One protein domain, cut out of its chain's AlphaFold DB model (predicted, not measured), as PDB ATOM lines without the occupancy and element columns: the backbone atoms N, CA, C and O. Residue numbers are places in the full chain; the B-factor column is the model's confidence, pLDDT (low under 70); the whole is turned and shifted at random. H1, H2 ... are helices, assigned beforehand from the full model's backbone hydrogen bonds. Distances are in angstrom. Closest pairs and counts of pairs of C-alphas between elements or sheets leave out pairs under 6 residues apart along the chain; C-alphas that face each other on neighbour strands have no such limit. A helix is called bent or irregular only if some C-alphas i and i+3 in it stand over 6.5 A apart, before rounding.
ATOM      1  N   SER A 195      21.831 -15.597  96.948       85.56
ATOM      2  CA  SER A 195      21.528 -14.312  97.584       85.56
ATOM      3  C   SER A 195      21.328 -14.434  99.101       85.56
ATOM      4  O   SER A 195      21.783 -13.584  99.872       85.56
ATOM      5  N   GLU A 196      20.715 -15.534  99.545       83.94
ATOM      6  CA  GLU A 196      20.543 -15.867 100.959       83.94
ATOM      7  C   GLU A 196      21.879 -16.273 101.598       83.94
ATOM      8  O   GLU A 196      22.192 -15.829 102.703       83.94
ATOM      9  N   ALA A 197      22.688 -17.069 100.890       84.38
ATOM     10  CA  ALA A 197      23.970 -17.573 101.382       84.38
ATOM     11  C   ALA A 197      25.013 -16.466 101.622       84.38
ATOM     12  O   ALA A 197      25.789 -16.560 102.571       84.38
ATOM     13  N   VAL A 198      25.032 -15.421 100.786       82.81
ATOM     14  CA  VAL A 198      26.066 -14.369 100.824       82.81
ATOM     15  C   VAL A 198      25.714 -13.220 101.769       82.81
ATOM     16  O   VAL A 198      26.599 -12.686 102.434       82.81
ATOM     17  N   GLY A 199      24.447 -12.805 101.829       69.50
ATOM     18  CA  GLY A 199      24.091 -11.562 102.524       69.50
ATOM     19  C   GLY A 199      22.762 -11.556 103.267       69.50
ATOM     20  O   GLY A 199      22.419 -10.516 103.822       69.50
ATOM     21  N   GLY A 200      21.993 -12.653 103.257       67.56
ATOM     22  CA  GLY A 200      20.691 -12.738 103.939       67.56
ATOM     23  C   GLY A 200      19.631 -11.730 103.461       67.56
ATOM     24  O   GLY A 200      18.592 -11.593 104.099       67.56
ATOM     25  N   SER A 201      19.892 -11.016 102.361       67.62
ATOM     26  CA  SER A 201      19.008 -10.006 101.776       67.62
ATOM     27  C   SER A 201      18.355 -10.548 100.511       67.62
ATOM     28  O   SER A 201      19.028 -11.118  99.653       67.62
ATOM     29  N   PHE A 202      17.049 -10.311 100.388       70.12
ATOM     30  CA  PHE A 202      16.232 -10.689  99.231       70.12
ATOM     31  C   PHE A 202      15.899  -9.502  98.324       70.12
ATOM     32  O   PHE A 202      15.027  -9.625  97.470       70.12
ATOM     33  N   VAL A 203      16.542  -8.343  98.515       77.25
ATOM     34  CA  VAL A 203      16.308  -7.179  97.649       77.25
ATOM     35  C   VAL A 203      16.860  -7.503  96.258       77.25
ATOM     36  O   VAL A 203      18.081  -7.645  96.139       77.25
ATOM     37  N   PRO A 204      16.003  -7.650  95.228       80.69
ATOM     38  CA  PRO A 204      16.445  -8.018  93.889       80.69
ATOM     39  C   PRO A 204      17.350  -6.941  93.308       80.69
ATOM     40  O   PRO A 204      17.117  -5.753  93.529       80.69
ATOM     41  N   TYR A 205      18.323  -7.346  92.505       81.00
ATOM     42  CA  TYR A 205      19.219  -6.423  91.833       81.00
ATOM     43  C   TYR A 205      18.441  -5.527  90.859       81.00
ATOM     44  O   TYR A 205      17.804  -5.989  89.898       81.00
ATOM     45  N   ARG A 206      18.500  -4.216  91.115       77.44
ATOM     46  CA  ARG A 206      17.886  -3.164  90.283       77.44
ATOM     47  C   ARG A 206      18.919  -2.257  89.603       77.44
ATOM     48  O   ARG A 206      18.528  -1.262  89.004       77.44
ATOM     49  N   GLY A 207      20.211  -2.582  89.700       67.44
ATOM     50  CA  GLY A 207      21.277  -1.816  89.049       67.44
ATOM     51  C   GLY A 207      21.252  -1.912  87.519       67.44
ATOM     52  O   GLY A 207      20.330  -2.489  86.937       67.44
ATOM     53  N   SER A 208      22.262  -1.317  86.870       68.00
ATOM     54  CA  SER A 208      22.310  -1.232  85.405       68.00
ATOM     55  C   SER A 208      22.170  -2.613  84.764       68.00
ATOM     56  O   SER A 208      22.865  -3.564  85.120       68.00
ATOM     57  N   ARG A 209      21.232  -2.706  83.821       65.94
ATOM     58  CA  ARG A 209      20.990  -3.902  83.004       65.94
ATOM     59  C   ARG A 209      21.577  -3.754  81.599       65.94
ATOM     60  O   ARG A 209      21.329  -4.603  80.748       65.94
ATOM     61  N   GLU A 210      22.336  -2.686  81.368       62.47
ATOM     62  CA  GLU A 210      23.042  -2.434  80.118       62.47
ATOM     63  C   GLU A 210      24.216  -3.411  79.996       62.47
ATOM     64  O   GLU A 210      25.017  -3.556  80.918       62.47
ATOM     65  N   GLY A 211      24.302  -4.134  78.879       62.22
ATOM     66  CA  GLY A 211      25.321  -5.175  78.722       62.22
ATOM     67  C   GLY A 211      25.150  -6.044  77.484       62.22
ATOM     68  O   GLY A 211      25.372  -7.250  77.549       62.22
ATOM     69  N   VAL A 212      24.729  -5.452  76.367       67.81
ATOM     70  CA  VAL A 212      24.624  -6.149  75.077       67.81
ATOM     71  C   VAL A 212      25.914  -5.925  74.286       67.81
ATOM     72  O   VAL A 212      26.509  -4.850  74.363       67.81
ATOM     73  N   GLY A 213      26.393  -6.943  73.569       69.06
ATOM     74  CA  GLY A 213      27.560  -6.801  72.692       69.06
ATOM     75  C   GLY A 213      27.271  -5.899  71.486       69.06
ATOM     76  O   GLY A 213      26.184  -5.947  70.913       69.06
ATOM     77  N   ASP A 214      28.257  -5.118  71.038       83.94
ATOM     78  CA  ASP A 214      28.106  -4.217  69.875       83.94
ATOM     79  C   ASP A 214      27.900  -4.973  68.547       83.94
ATOM     80  O   ASP A 214      27.393  -4.432  67.557       83.94
ATOM     81  N   LEU A 215      28.255  -6.259  68.549       90.25
ATOM     82  CA  LEU A 215      28.229  -7.184  67.415       90.25
ATOM     83  C   LEU A 215      26.834  -7.758  67.109       90.25
ATOM     84  O   LEU A 215      26.668  -8.513  66.148       90.25
ATOM     85  N   VAL A 216      25.833  -7.389  67.906       92.00
ATOM     86  CA  VAL A 216      24.478  -7.948  67.891       92.00
ATOM     87  C   VAL A 216      23.497  -6.928  67.346       92.00
ATOM     88  O   VAL A 216      23.660  -5.718  67.538       92.00
ATOM     89  N   ASP A 217      22.466  -7.411  66.669       90.81
ATOM     90  CA  ASP A 217      21.276  -6.628  66.373       90.81
ATOM     91  C   ASP A 217      20.441  -6.483  67.660       90.81
ATOM     92  O   ASP A 217      19.867  -7.446  68.168       90.81
ATOM     93  N   GLN A 218      20.445  -5.278  68.236       87.19
ATOM     94  CA  GLN A 218      19.797  -5.001  69.521       87.19
ATOM     95  C   GLN A 218      18.274  -5.122  69.437       87.19
ATOM     96  O   GLN A 218      17.653  -5.596  70.390       87.19
ATOM     97  N   ASP A 219      17.684  -4.759  68.297       86.75
ATOM     98  CA  ASP A 219      16.243  -4.867  68.086       86.75
ATOM     99  C   ASP A 219      15.852  -6.345  68.029       86.75
ATOM    100  O   ASP A 219      14.955  -6.783  68.753       86.75
ATOM    101  N   ALA A 220      16.597  -7.141  67.259       88.69
ATOM    102  CA  ALA A 220      16.424  -8.588  67.182       88.69
ATOM    103  C   ALA A 220      16.599  -9.268  68.552       88.69
ATOM    104  O   ALA A 220      15.788 -10.118  68.928       88.69
ATOM    105  N   LEU A 221      17.622  -8.871  69.320       87.62
ATOM    106  CA  LEU A 221      17.868  -9.410  70.655       87.62
ATOM    107  C   LEU A 221      16.726  -9.065  71.616       87.62
ATOM    108  O   LEU A 221      16.229  -9.964  72.286       87.62
ATOM    109  N   SER A 222      16.262  -7.814  71.642       83.56
ATOM    110  CA  SER A 222      15.182  -7.372  72.539       83.56
ATOM    111  C   SER A 222      13.864  -8.121  72.310       83.56
ATOM    112  O   SER A 222      13.148  -8.437  73.257       83.56
ATOM    113  N   GLN A 223      13.571  -8.516  71.066       84.31
ATOM    114  CA  GLN A 223      12.397  -9.337  70.747       84.31
ATOM    115  C   GLN A 223      12.491 -10.744  71.353       84.31
ATOM    116  O   GLN A 223      11.475 -11.349  71.716       84.31
ATOM    117  N   VAL A 224      13.712 -11.267  71.501       84.56
ATOM    118  CA  VAL A 224      13.984 -12.566  72.123       84.56
ATOM    119  C   VAL A 224      14.470 -12.466  73.567       84.56
ATOM    120  O   VAL A 224      14.627 -13.500  74.207       84.56
ATOM    121  N   THR A 225      14.617 -11.282  74.158       78.06
ATOM    122  CA  THR A 225      14.919 -11.087  75.586       78.06
ATOM    123  C   THR A 225      13.934 -10.083  76.196       78.06
ATOM    124  O   THR A 225      14.101  -8.875  76.134       78.06
ATOM    125  N   ASP A 226      12.844 -10.607  76.767       71.12
ATOM    126  CA  ASP A 226      11.749  -9.786  77.305       71.12
ATOM    127  C   ASP A 226      12.098  -9.188  78.689       71.12
ATOM    128  O   ASP A 226      12.793  -9.822  79.494       71.12
ATOM    129  N   ALA A 227      11.590  -7.990  78.989       72.06
ATOM    130  CA  ALA A 227      11.763  -7.304  80.269       72.06
ATOM    131  C   ALA A 227      11.202  -8.094  81.468       72.06
ATOM    132  O   ALA A 227      11.832  -8.111  82.531       72.06
ATOM    133  N   ASP A 228      10.087  -8.806  81.300       71.19
ATOM    134  CA  ASP A 228       9.465  -9.599  82.370       71.19
ATOM    135  C   ASP A 228      10.366 -10.765  82.787       71.19
ATOM    136  O   ASP A 228      10.526 -11.081  83.969       71.19
ATOM    137  N   LEU A 229      11.037 -11.383  81.811       73.19
ATOM    138  CA  LEU A 229      12.022 -12.434  82.050       73.19
ATOM    139  C   LEU A 229      13.232 -11.888  82.812       73.19
ATOM    140  O   LEU A 229      13.734 -12.547  83.723       73.19
ATOM    141  N   MET A 230      13.694 -10.694  82.444       78.00
ATOM    142  CA  MET A 230      14.801 -10.016  83.118       78.00
ATOM    143  C   MET A 230      14.459  -9.705  84.572       78.00
ATOM    144  O   MET A 230      15.293  -9.883  85.459       78.00
ATOM    145  N   GLU A 231      13.228  -9.272  84.837       79.75
ATOM    146  CA  GLU A 231      12.736  -9.068  86.193       79.75
ATOM    147  C   GLU A 231      12.637 -10.381  86.971       79.75
ATOM    148  O   GLU A 231      13.190 -10.469  88.067       79.75
ATOM    149  N   ALA A 232      12.033 -11.418  86.393       81.00
ATOM    150  CA  ALA A 232      11.888 -12.707  87.057       81.00
ATOM    151  C   ALA A 232      13.239 -13.370  87.368       81.00
ATOM    152  O   ALA A 232      13.419 -13.949  88.436       81.00
ATOM    153  N   GLN A 233      14.222 -13.256  86.470       83.19
ATOM    154  CA  GLN A 233      15.580 -13.737  86.725       83.19
ATOM    155  C   GLN A 233      16.294 -12.899  87.789       83.19
ATOM    156  O   GLN A 233      17.016 -13.459  88.611       83.19
ATOM    157  N   ALA A 234      16.081 -11.580  87.818       83.88
ATOM    158  CA  ALA A 234      16.690 -10.696  88.811       83.88
ATOM    159  C   ALA A 234      16.233 -10.999  90.247       83.88
ATOM    160  O   ALA A 234      16.974 -10.709  91.180       83.88
ATOM    161  N   LEU A 235      15.073 -11.639  90.444       84.38
ATOM    162  CA  LEU A 235      14.621 -12.092  91.768       84.38
ATOM    163  C   LEU A 235      15.583 -13.090  92.433       84.38
ATOM    164  O   LEU A 235      15.558 -13.234  93.652       84.38
ATOM    165  N   HIS A 236      16.431 -13.762  91.651       86.19
ATOM    166  CA  HIS A 236      17.424 -14.720  92.144       86.19
ATOM    167  C   HIS A 236      18.791 -14.091  92.452       86.19
ATOM    168  O   HIS A 236      19.697 -14.782  92.917       86.19
ATOM    169  N   TRP A 237      18.955 -12.790  92.203       89.62
ATOM    170  CA  TRP A 237      20.221 -12.079  92.365       89.62
ATOM    171  C   TRP A 237      20.002 -10.822  93.197       89.62
ATOM    172  O   TRP A 237      19.350  -9.892  92.735       89.62
ATOM    173  N   SER A 238      20.545 -10.768  94.414       89.81
ATOM    174  CA  SER A 238      20.461  -9.578  95.267       89.81
ATOM    175  C   SER A 238      21.599  -8.587  95.029       89.81
ATOM    176  O   SER A 238      22.678  -8.958  94.560       89.81
ATOM    177  N   ASP A 239      21.397  -7.322  95.415       86.44
ATOM    178  CA  ASP A 239      22.452  -6.296  95.350       86.44
ATOM    179  C   ASP A 239      23.713  -6.715  96.124       86.44
ATOM    180  O   ASP A 239      24.833  -6.495  95.656       86.44
ATOM    181  N   SER A 240      23.561  -7.373  97.279       86.75
ATOM    182  CA  SER A 240      24.698  -7.851  98.075       86.75
ATOM    183  C   SER A 240      25.439  -8.997  97.388       86.75
ATOM    184  O   SER A 240      26.671  -9.007  97.388       86.75
ATOM    185  N   ALA A 241      24.715  -9.922  96.752       89.56
ATOM    186  CA  ALA A 241      25.300 -11.006  95.972       89.56
ATOM    187  C   ALA A 241      26.080 -10.477  94.761       89.56
ATOM    188  O   ALA A 241      27.225 -10.872  94.549       89.56
ATOM    189  N   VAL A 242      25.502  -9.548  93.997       89.25
ATOM    190  CA  VAL A 242      26.181  -8.926  92.848       89.25
ATOM    191  C   VAL A 242      27.423  -8.155  93.301       89.25
ATOM    192  O   VAL A 242      28.499  -8.349  92.735       89.25
ATOM    193  N   THR A 243      27.313  -7.349  94.361       87.81
ATOM    194  CA  THR A 243      28.454  -6.609  94.933       87.81
ATOM    195  C   THR A 243      29.578  -7.553  95.363       87.81
ATOM    196  O   THR A 243      30.748  -7.301  95.084       87.81
ATOM    197  N   PHE A 244      29.236  -8.673  96.002       88.69
ATOM    198  CA  PHE A 244      30.205  -9.695  96.384       88.69
ATOM    199  C   PHE A 244      30.923 -10.287  95.162       88.69
ATOM    200  O   PHE A 244      32.155 -10.328  95.133       88.69
ATOM    201  N   LEU A 245      30.181 -10.676  94.122       88.62
ATOM    202  CA  LEU A 245      30.746 -11.274  92.907       88.62
ATOM    203  C   LEU A 245      31.694 -10.323  92.169       88.62
ATOM    204  O   LEU A 245      32.730 -10.766  91.684       88.62
ATOM    205  N   GLN A 246      31.406  -9.017  92.151       86.75
ATOM    206  CA  GLN A 246      32.296  -7.998  91.573       86.75
ATOM    207  C   GLN A 246      33.677  -7.936  92.249       86.75
ATOM    208  O   GLN A 246      34.644  -7.463  91.649       86.75
ATOM    209  N   THR A 247      33.788  -8.402  93.496       83.38
ATOM    210  CA  THR A 247      35.060  -8.446  94.237       83.38
ATOM    211  C   THR A 247      35.783  -9.792  94.136       83.38
ATOM    212  O   THR A 247      36.934  -9.905  94.560       83.38
ATOM    213  N   CYS A 248      35.149 -10.812  93.555       79.00
ATOM    214  CA  CYS A 248      35.709 -12.154  93.475       79.00
ATOM    215  C   CYS A 248      36.661 -12.306  92.277       79.00
ATOM    216  O   CYS A 248      36.379 -11.852  91.171       79.00
ATOM    217  N   LYS A 249      37.787 -13.001  92.481       72.88
ATOM    218  CA  LYS A 249      38.630 -13.534  91.386       72.88
ATOM    219  C   LYS A 249      38.056 -14.828  90.808       72.88
ATOM    220  O   LYS A 249      38.106 -15.066  89.608       72.88
ATOM    221  N   GLY A 250      37.507 -15.641  91.697       78.19
ATOM    222  CA  GLY A 250      36.801 -16.878  91.422       78.19
ATOM    223  C   GLY A 250      35.848 -17.149  92.580       78.19
ATOM    224  O   GLY A 250      35.997 -16.576  93.664       78.19
ATOM    225  N   LEU A 251      34.845 -17.983  92.338       82.94
ATOM    226  CA  LEU A 251      33.851 -18.318  93.349       82.94
ATOM    227  C   LEU A 251      34.455 -19.202  94.446       82.94
ATOM    228  O   LEU A 251      35.094 -20.207  94.124       82.94
ATOM    229  N   PRO A 252      34.220 -18.888  95.733       84.81
ATOM    230  CA  PRO A 252      34.553 -19.803  96.817       84.81
ATOM    231  C   PRO A 252      33.866 -21.162  96.619       84.81
ATOM    232  O   PRO A 252      32.669 -21.225  96.322       84.81
ATOM    233  N   GLU A 253      34.617 -22.256  96.779       81.69
ATOM    234  CA  GLU A 253      34.124 -23.625  96.538       81.69
ATOM    235  C   GLU A 253      32.874 -23.966  97.374       81.69
ATOM    236  O   GLU A 253      32.033 -24.762  96.960       81.69
ATOM    237  N   ASP A 254      32.757 -23.379  98.561       84.50
ATOM    238  CA  ASP A 254      31.648 -23.527  99.500       84.50
ATOM    239  C   ASP A 254      30.363 -22.825  99.048       84.50
ATOM    240  O   ASP A 254      29.280 -23.316  99.361       84.50
ATOM    241  N   LEU A 255      30.474 -21.752  98.263       88.38
ATOM    242  CA  LEU A 255      29.332 -21.033  97.696       88.38
ATOM    243  C   LEU A 255      28.964 -21.500  96.282       88.38
ATOM    244  O   LEU A 255      27.868 -21.210  95.803       88.38
ATOM    245  N   LEU A 256      29.851 -22.242  95.612       87.44
ATOM    246  CA  LEU A 256      29.636 -22.744  94.253       87.44
ATOM    247  C   LEU A 256      28.295 -23.492  94.075       87.44
ATOM    248  O   LEU A 256      27.610 -23.233  93.086       87.44
ATOM    249  N   PRO A 257      27.853 -24.382  94.989       87.50
ATOM    250  CA  PRO A 257      26.588 -25.097  94.813       87.50
ATOM    251  C   PRO A 257      25.351 -24.193  94.843       87.50
ATOM    252  O   PRO A 257      24.377 -24.500  94.148       87.50
ATOM    253  N   ASP A 258      25.381 -23.128  95.649       90.12
ATOM    254  CA  ASP A 258      24.295 -22.151  95.771       90.12
ATOM    255  C   ASP A 258      24.328 -21.182  94.579       90.12
ATOM    256  O   ASP A 258      23.299 -20.925  93.958       90.12
ATOM    257  N   PHE A 259      25.524 -20.750  94.162       92.38
ATOM    258  CA  PHE A 259      25.729 -19.958  92.947       92.38
ATOM    259  C   PHE A 259      25.178 -20.666  91.705       92.38
ATOM    260  O   PHE A 259      24.353 -20.107  90.984       92.38
ATOM    261  N   LEU A 260      25.576 -21.922  91.476       91.50
ATOM    262  CA  LEU A 260      25.084 -22.705  90.340       91.50
ATOM    263  C   LEU A 260      23.573 -22.920  90.428       91.50
ATOM    264  O   LEU A 260      22.888 -22.902  89.408       91.50
ATOM    265  N   TYR A 261      23.021 -23.071  91.635       91.50
ATOM    266  CA  TYR A 261      21.576 -23.149  91.812       91.50
ATOM    267  C   TYR A 261      20.861 -21.883  91.315       91.50
ATOM    268  O   TYR A 261      19.885 -22.020  90.573       91.50
ATOM    269  N   SER A 262      21.364 -20.685  91.627       92.00
ATOM    270  CA  SER A 262      20.813 -19.421  91.109       92.00
ATOM    271  C   SER A 262      21.048 -19.264  89.598       92.00
ATOM    272  O   SER A 262      20.124 -18.897  88.875       92.00
ATOM    273  N   VAL A 263      22.208 -19.673  89.063       93.44
ATOM    274  CA  VAL A 263      22.473 -19.692  87.605       93.44
ATOM    275  C   VAL A 263      21.459 -20.560  86.850       93.44
ATOM    276  O   VAL A 263      20.944 -20.146  85.810       93.44
ATOM    277  N   ARG A 264      21.080 -21.725  87.393       92.31
ATOM    278  CA  ARG A 264      20.021 -22.583  86.822       92.31
ATOM    279  C   ARG A 264      18.651 -21.910  86.797       92.31
ATOM    280  O   ARG A 264      17.792 -22.326  86.027       92.31
ATOM    281  N   LYS A 265      18.394 -20.907  87.638       89.44
ATOM    282  CA  LYS A 265      17.148 -20.121  87.598       89.44
ATOM    283  C   LYS A 265      17.195 -18.991  86.573       89.44
ATOM    284  O   LYS A 265      16.151 -18.460  86.207       89.44
ATOM    285  N   GLY A 266      18.374 -18.708  86.032       89.44
ATOM    286  CA  GLY A 266      18.606 -17.735  84.980       89.44
ATOM    287  C   GLY A 266      19.438 -16.555  85.456       89.44
ATOM    288  O   GLY A 266      19.523 -16.253  86.643       89.44
ATOM    289  N   VAL A 267      20.064 -15.898  84.487       91.06
ATOM    290  CA  VAL A 267      20.950 -14.760  84.699       91.06
ATOM    291  C   VAL A 267      20.458 -13.628  83.805       91.06
ATOM    292  O   VAL A 267      20.485 -13.820  82.584       91.06
ATOM    293  N   PRO A 268      20.041 -12.484  84.379       89.81
ATOM    294  CA  PRO A 268      19.657 -11.319  83.593       89.81
ATOM    295  C   PRO A 268      20.783 -10.905  82.643       89.81
ATOM    296  O   PRO A 268      21.949 -10.946  83.033       89.81
ATOM    297  N   ASP A 269      20.447 -10.466  81.430       87.81
ATOM    298  CA  ASP A 269      21.390 -10.075  80.373       87.81
ATOM    299  C   ASP A 269      22.509  -9.154  80.878       87.81
ATOM    300  O   ASP A 269      23.681  -9.497  80.740       87.81
ATOM    301  N   GLY A 270      22.168  -8.063  81.572       85.69
ATOM    302  CA  GLY A 270      23.154  -7.128  82.132       85.69
ATOM    303  C   GLY A 270      24.085  -7.716  83.201       85.69
ATOM    304  O   GLY A 270      25.138  -7.153  83.475       85.69
ATOM    305  N   LEU A 271      23.749  -8.871  83.785       89.88
ATOM    306  CA  LEU A 271      24.611  -9.580  84.736       89.88
ATOM    307  C   LEU A 271      25.407 -10.727  84.097       89.88
ATOM    308  O   LEU A 271      26.312 -11.263  84.744       89.88
ATOM    309  N   LYS A 272      25.130 -11.112  82.842       91.31
ATOM    310  CA  LYS A 272      25.836 -12.223  82.176       91.31
ATOM    311  C   LYS A 272      27.335 -11.973  82.104       91.31
ATOM    312  O   LYS A 272      28.089 -12.882  82.444       91.31
ATOM    313  N   ARG A 273      27.760 -10.744  81.777       88.88
ATOM    314  CA  ARG A 273      29.186 -10.367  81.719       88.88
ATOM    315  C   ARG A 273      29.949 -10.607  83.022       88.88
ATOM    316  O   ARG A 273      31.130 -10.916  82.978       88.88
ATOM    317  N   LEU A 274      29.273 -10.523  84.167       88.56
ATOM    318  CA  LEU A 274      29.861 -10.819  85.474       88.56
ATOM    319  C   LEU A 274      29.780 -12.315  85.814       88.56
ATOM    320  O   LEU A 274      30.745 -12.913  86.284       88.56
ATOM    321  N   ILE A 275      28.612 -12.922  85.604       91.75
ATOM    322  CA  ILE A 275      28.267 -14.229  86.174       91.75
ATOM    323  C   ILE A 275      28.742 -15.396  85.305       91.75
ATOM    324  O   ILE A 275      29.217 -16.396  85.836       91.75
ATOM    325  N   TRP A 276      28.620 -15.310  83.981       93.56
ATOM    326  CA  TRP A 276      28.978 -16.419  83.087       93.56
ATOM    327  C   TRP A 276      30.476 -16.743  83.075       93.56
ATOM    328  O   TRP A 276      30.799 -17.929  83.126       93.56
ATOM    329  N   PRO A 277      31.401 -15.765  83.093       90.44
ATOM    330  CA  PRO A 277      32.821 -16.068  83.253       90.44
ATOM    331  C   PRO A 277      33.114 -16.751  84.592       90.44
ATOM    332  O   PRO A 277      33.796 -17.775  84.636       90.44
ATOM    333  N   LEU A 278      32.522 -16.254  85.686       89.38
ATOM    334  CA  LEU A 278      32.654 -16.875  87.005       89.38
ATOM    335  C   LEU A 278      32.132 -18.319  87.013       89.38
ATOM    336  O   LEU A 278      32.741 -19.176  87.648       89.38
ATOM    337  N   ALA A 279      31.051 -18.602  86.279       90.38
ATOM    338  CA  ALA A 279      30.566 -19.962  86.066       90.38
ATOM    339  C   ALA A 279      31.562 -20.804  85.248       90.38
ATOM    340  O   ALA A 279      31.833 -21.944  85.615       90.38
ATOM    341  N   ALA A 280      32.150 -20.240  84.189       87.62
ATOM    342  CA  ALA A 280      33.190 -20.898  83.399       87.62
ATOM    343  C   ALA A 280      34.457 -21.200  84.221       87.62
ATOM    344  O   ALA A 280      35.148 -22.167  83.917       87.62
ATOM    345  N   GLY A 281      34.707 -20.444  85.296       80.12
ATOM    346  CA  GLY A 281      35.758 -20.697  86.286       80.12
ATOM    347  C   GLY A 281      36.652 -19.492  86.590       80.12
ATOM    348  O   GLY A 281      37.425 -19.545  87.546       80.12
TER     349      GLY A 281
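This is residues 195 to 281 of the 757 residues of the protein "Hypothetical protein" of Symbiodinium sp. CCMP2592 (UniProt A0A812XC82). An elongated group of short helices has H4, H5 and H6 in a loose triangle near one end, with H1 beside H4, while H3 leads away toward H2 at the other end. A long stretch with no named element, residues 200 to 217, runs the length from H1 to H2, and residues 214 to 220, of which 218 to 220 belong to H2, stick out free. The printed part has 87 residues with six named helices, H1 to H6 in chain order, and no named strand; the class is all helix. It is compact, with a radius of gyration of the C-alphas of 13.1 A, and its C-alphas span 39 by 25 by 20 A.

H1, residues 195 to 199, and H4, residues 239 to 247, touch, with the C-alphas of Ser 195 and Ala 241 closest at 5.3 A. H1 and H5, residues 256 to 265, are close but not clearly touching; their closest C-alphas, of Ala 197 and Asp 258, are 7.2 A apart. H2, residues 218 to 224, touches no helix. H3, residues 227 to 234, and H5 are close but not clearly touching, Gln 233 to Lys 265 being the closest C-alphas at 6.6 A, at a shallow tilt of 18 degrees, opposite ways. H4 and H6, residues 269 to 280, only just touch, with 3 pairs of C-alphas within 8 A, made on H6 by residues 274 to 275 alone; the closest C-alphas, of Gln 246 and Leu 274, are 7.1 A apart, at a steep tilt of 51 degrees, the same way. H5 and H6 are close but not clearly touching, the C-alphas of Leu 260 and Ala 279 closest at 7.5 A, at a steep tilt of 39 degrees, opposite ways. H4 and H5 are apart. Every O i to N i+4 pair is within hydrogen-bond range in H1, H3 and H5, against 2 of 3 in H2, 4 of 5 in H4 and 4 of 8 in H6.

H1 begins at C-alpha 195, (21.528, -14.312, 97.584). From first to last C-alpha, H2 measures 9.9 A, H3 10.4 A, H4 12.8 A, H5 14.4 A and H6 16.3 A; H1 measures 6.2 A. H6 is irregular, but only just: C-alphas 270 and 273 are 6.9 A apart. It ends at C-alpha 280, (33.190, -20.898, 83.399).

The two C-alphas farthest apart, of Asp 219 and Asp 254, are 39.7 A apart. The printed part has no cut. The link from H1 to H2 is long, 18 residues. The mean pLDDT of the printed part is 83.3, and residues 199 to 201 and 207 to 213 are under 70.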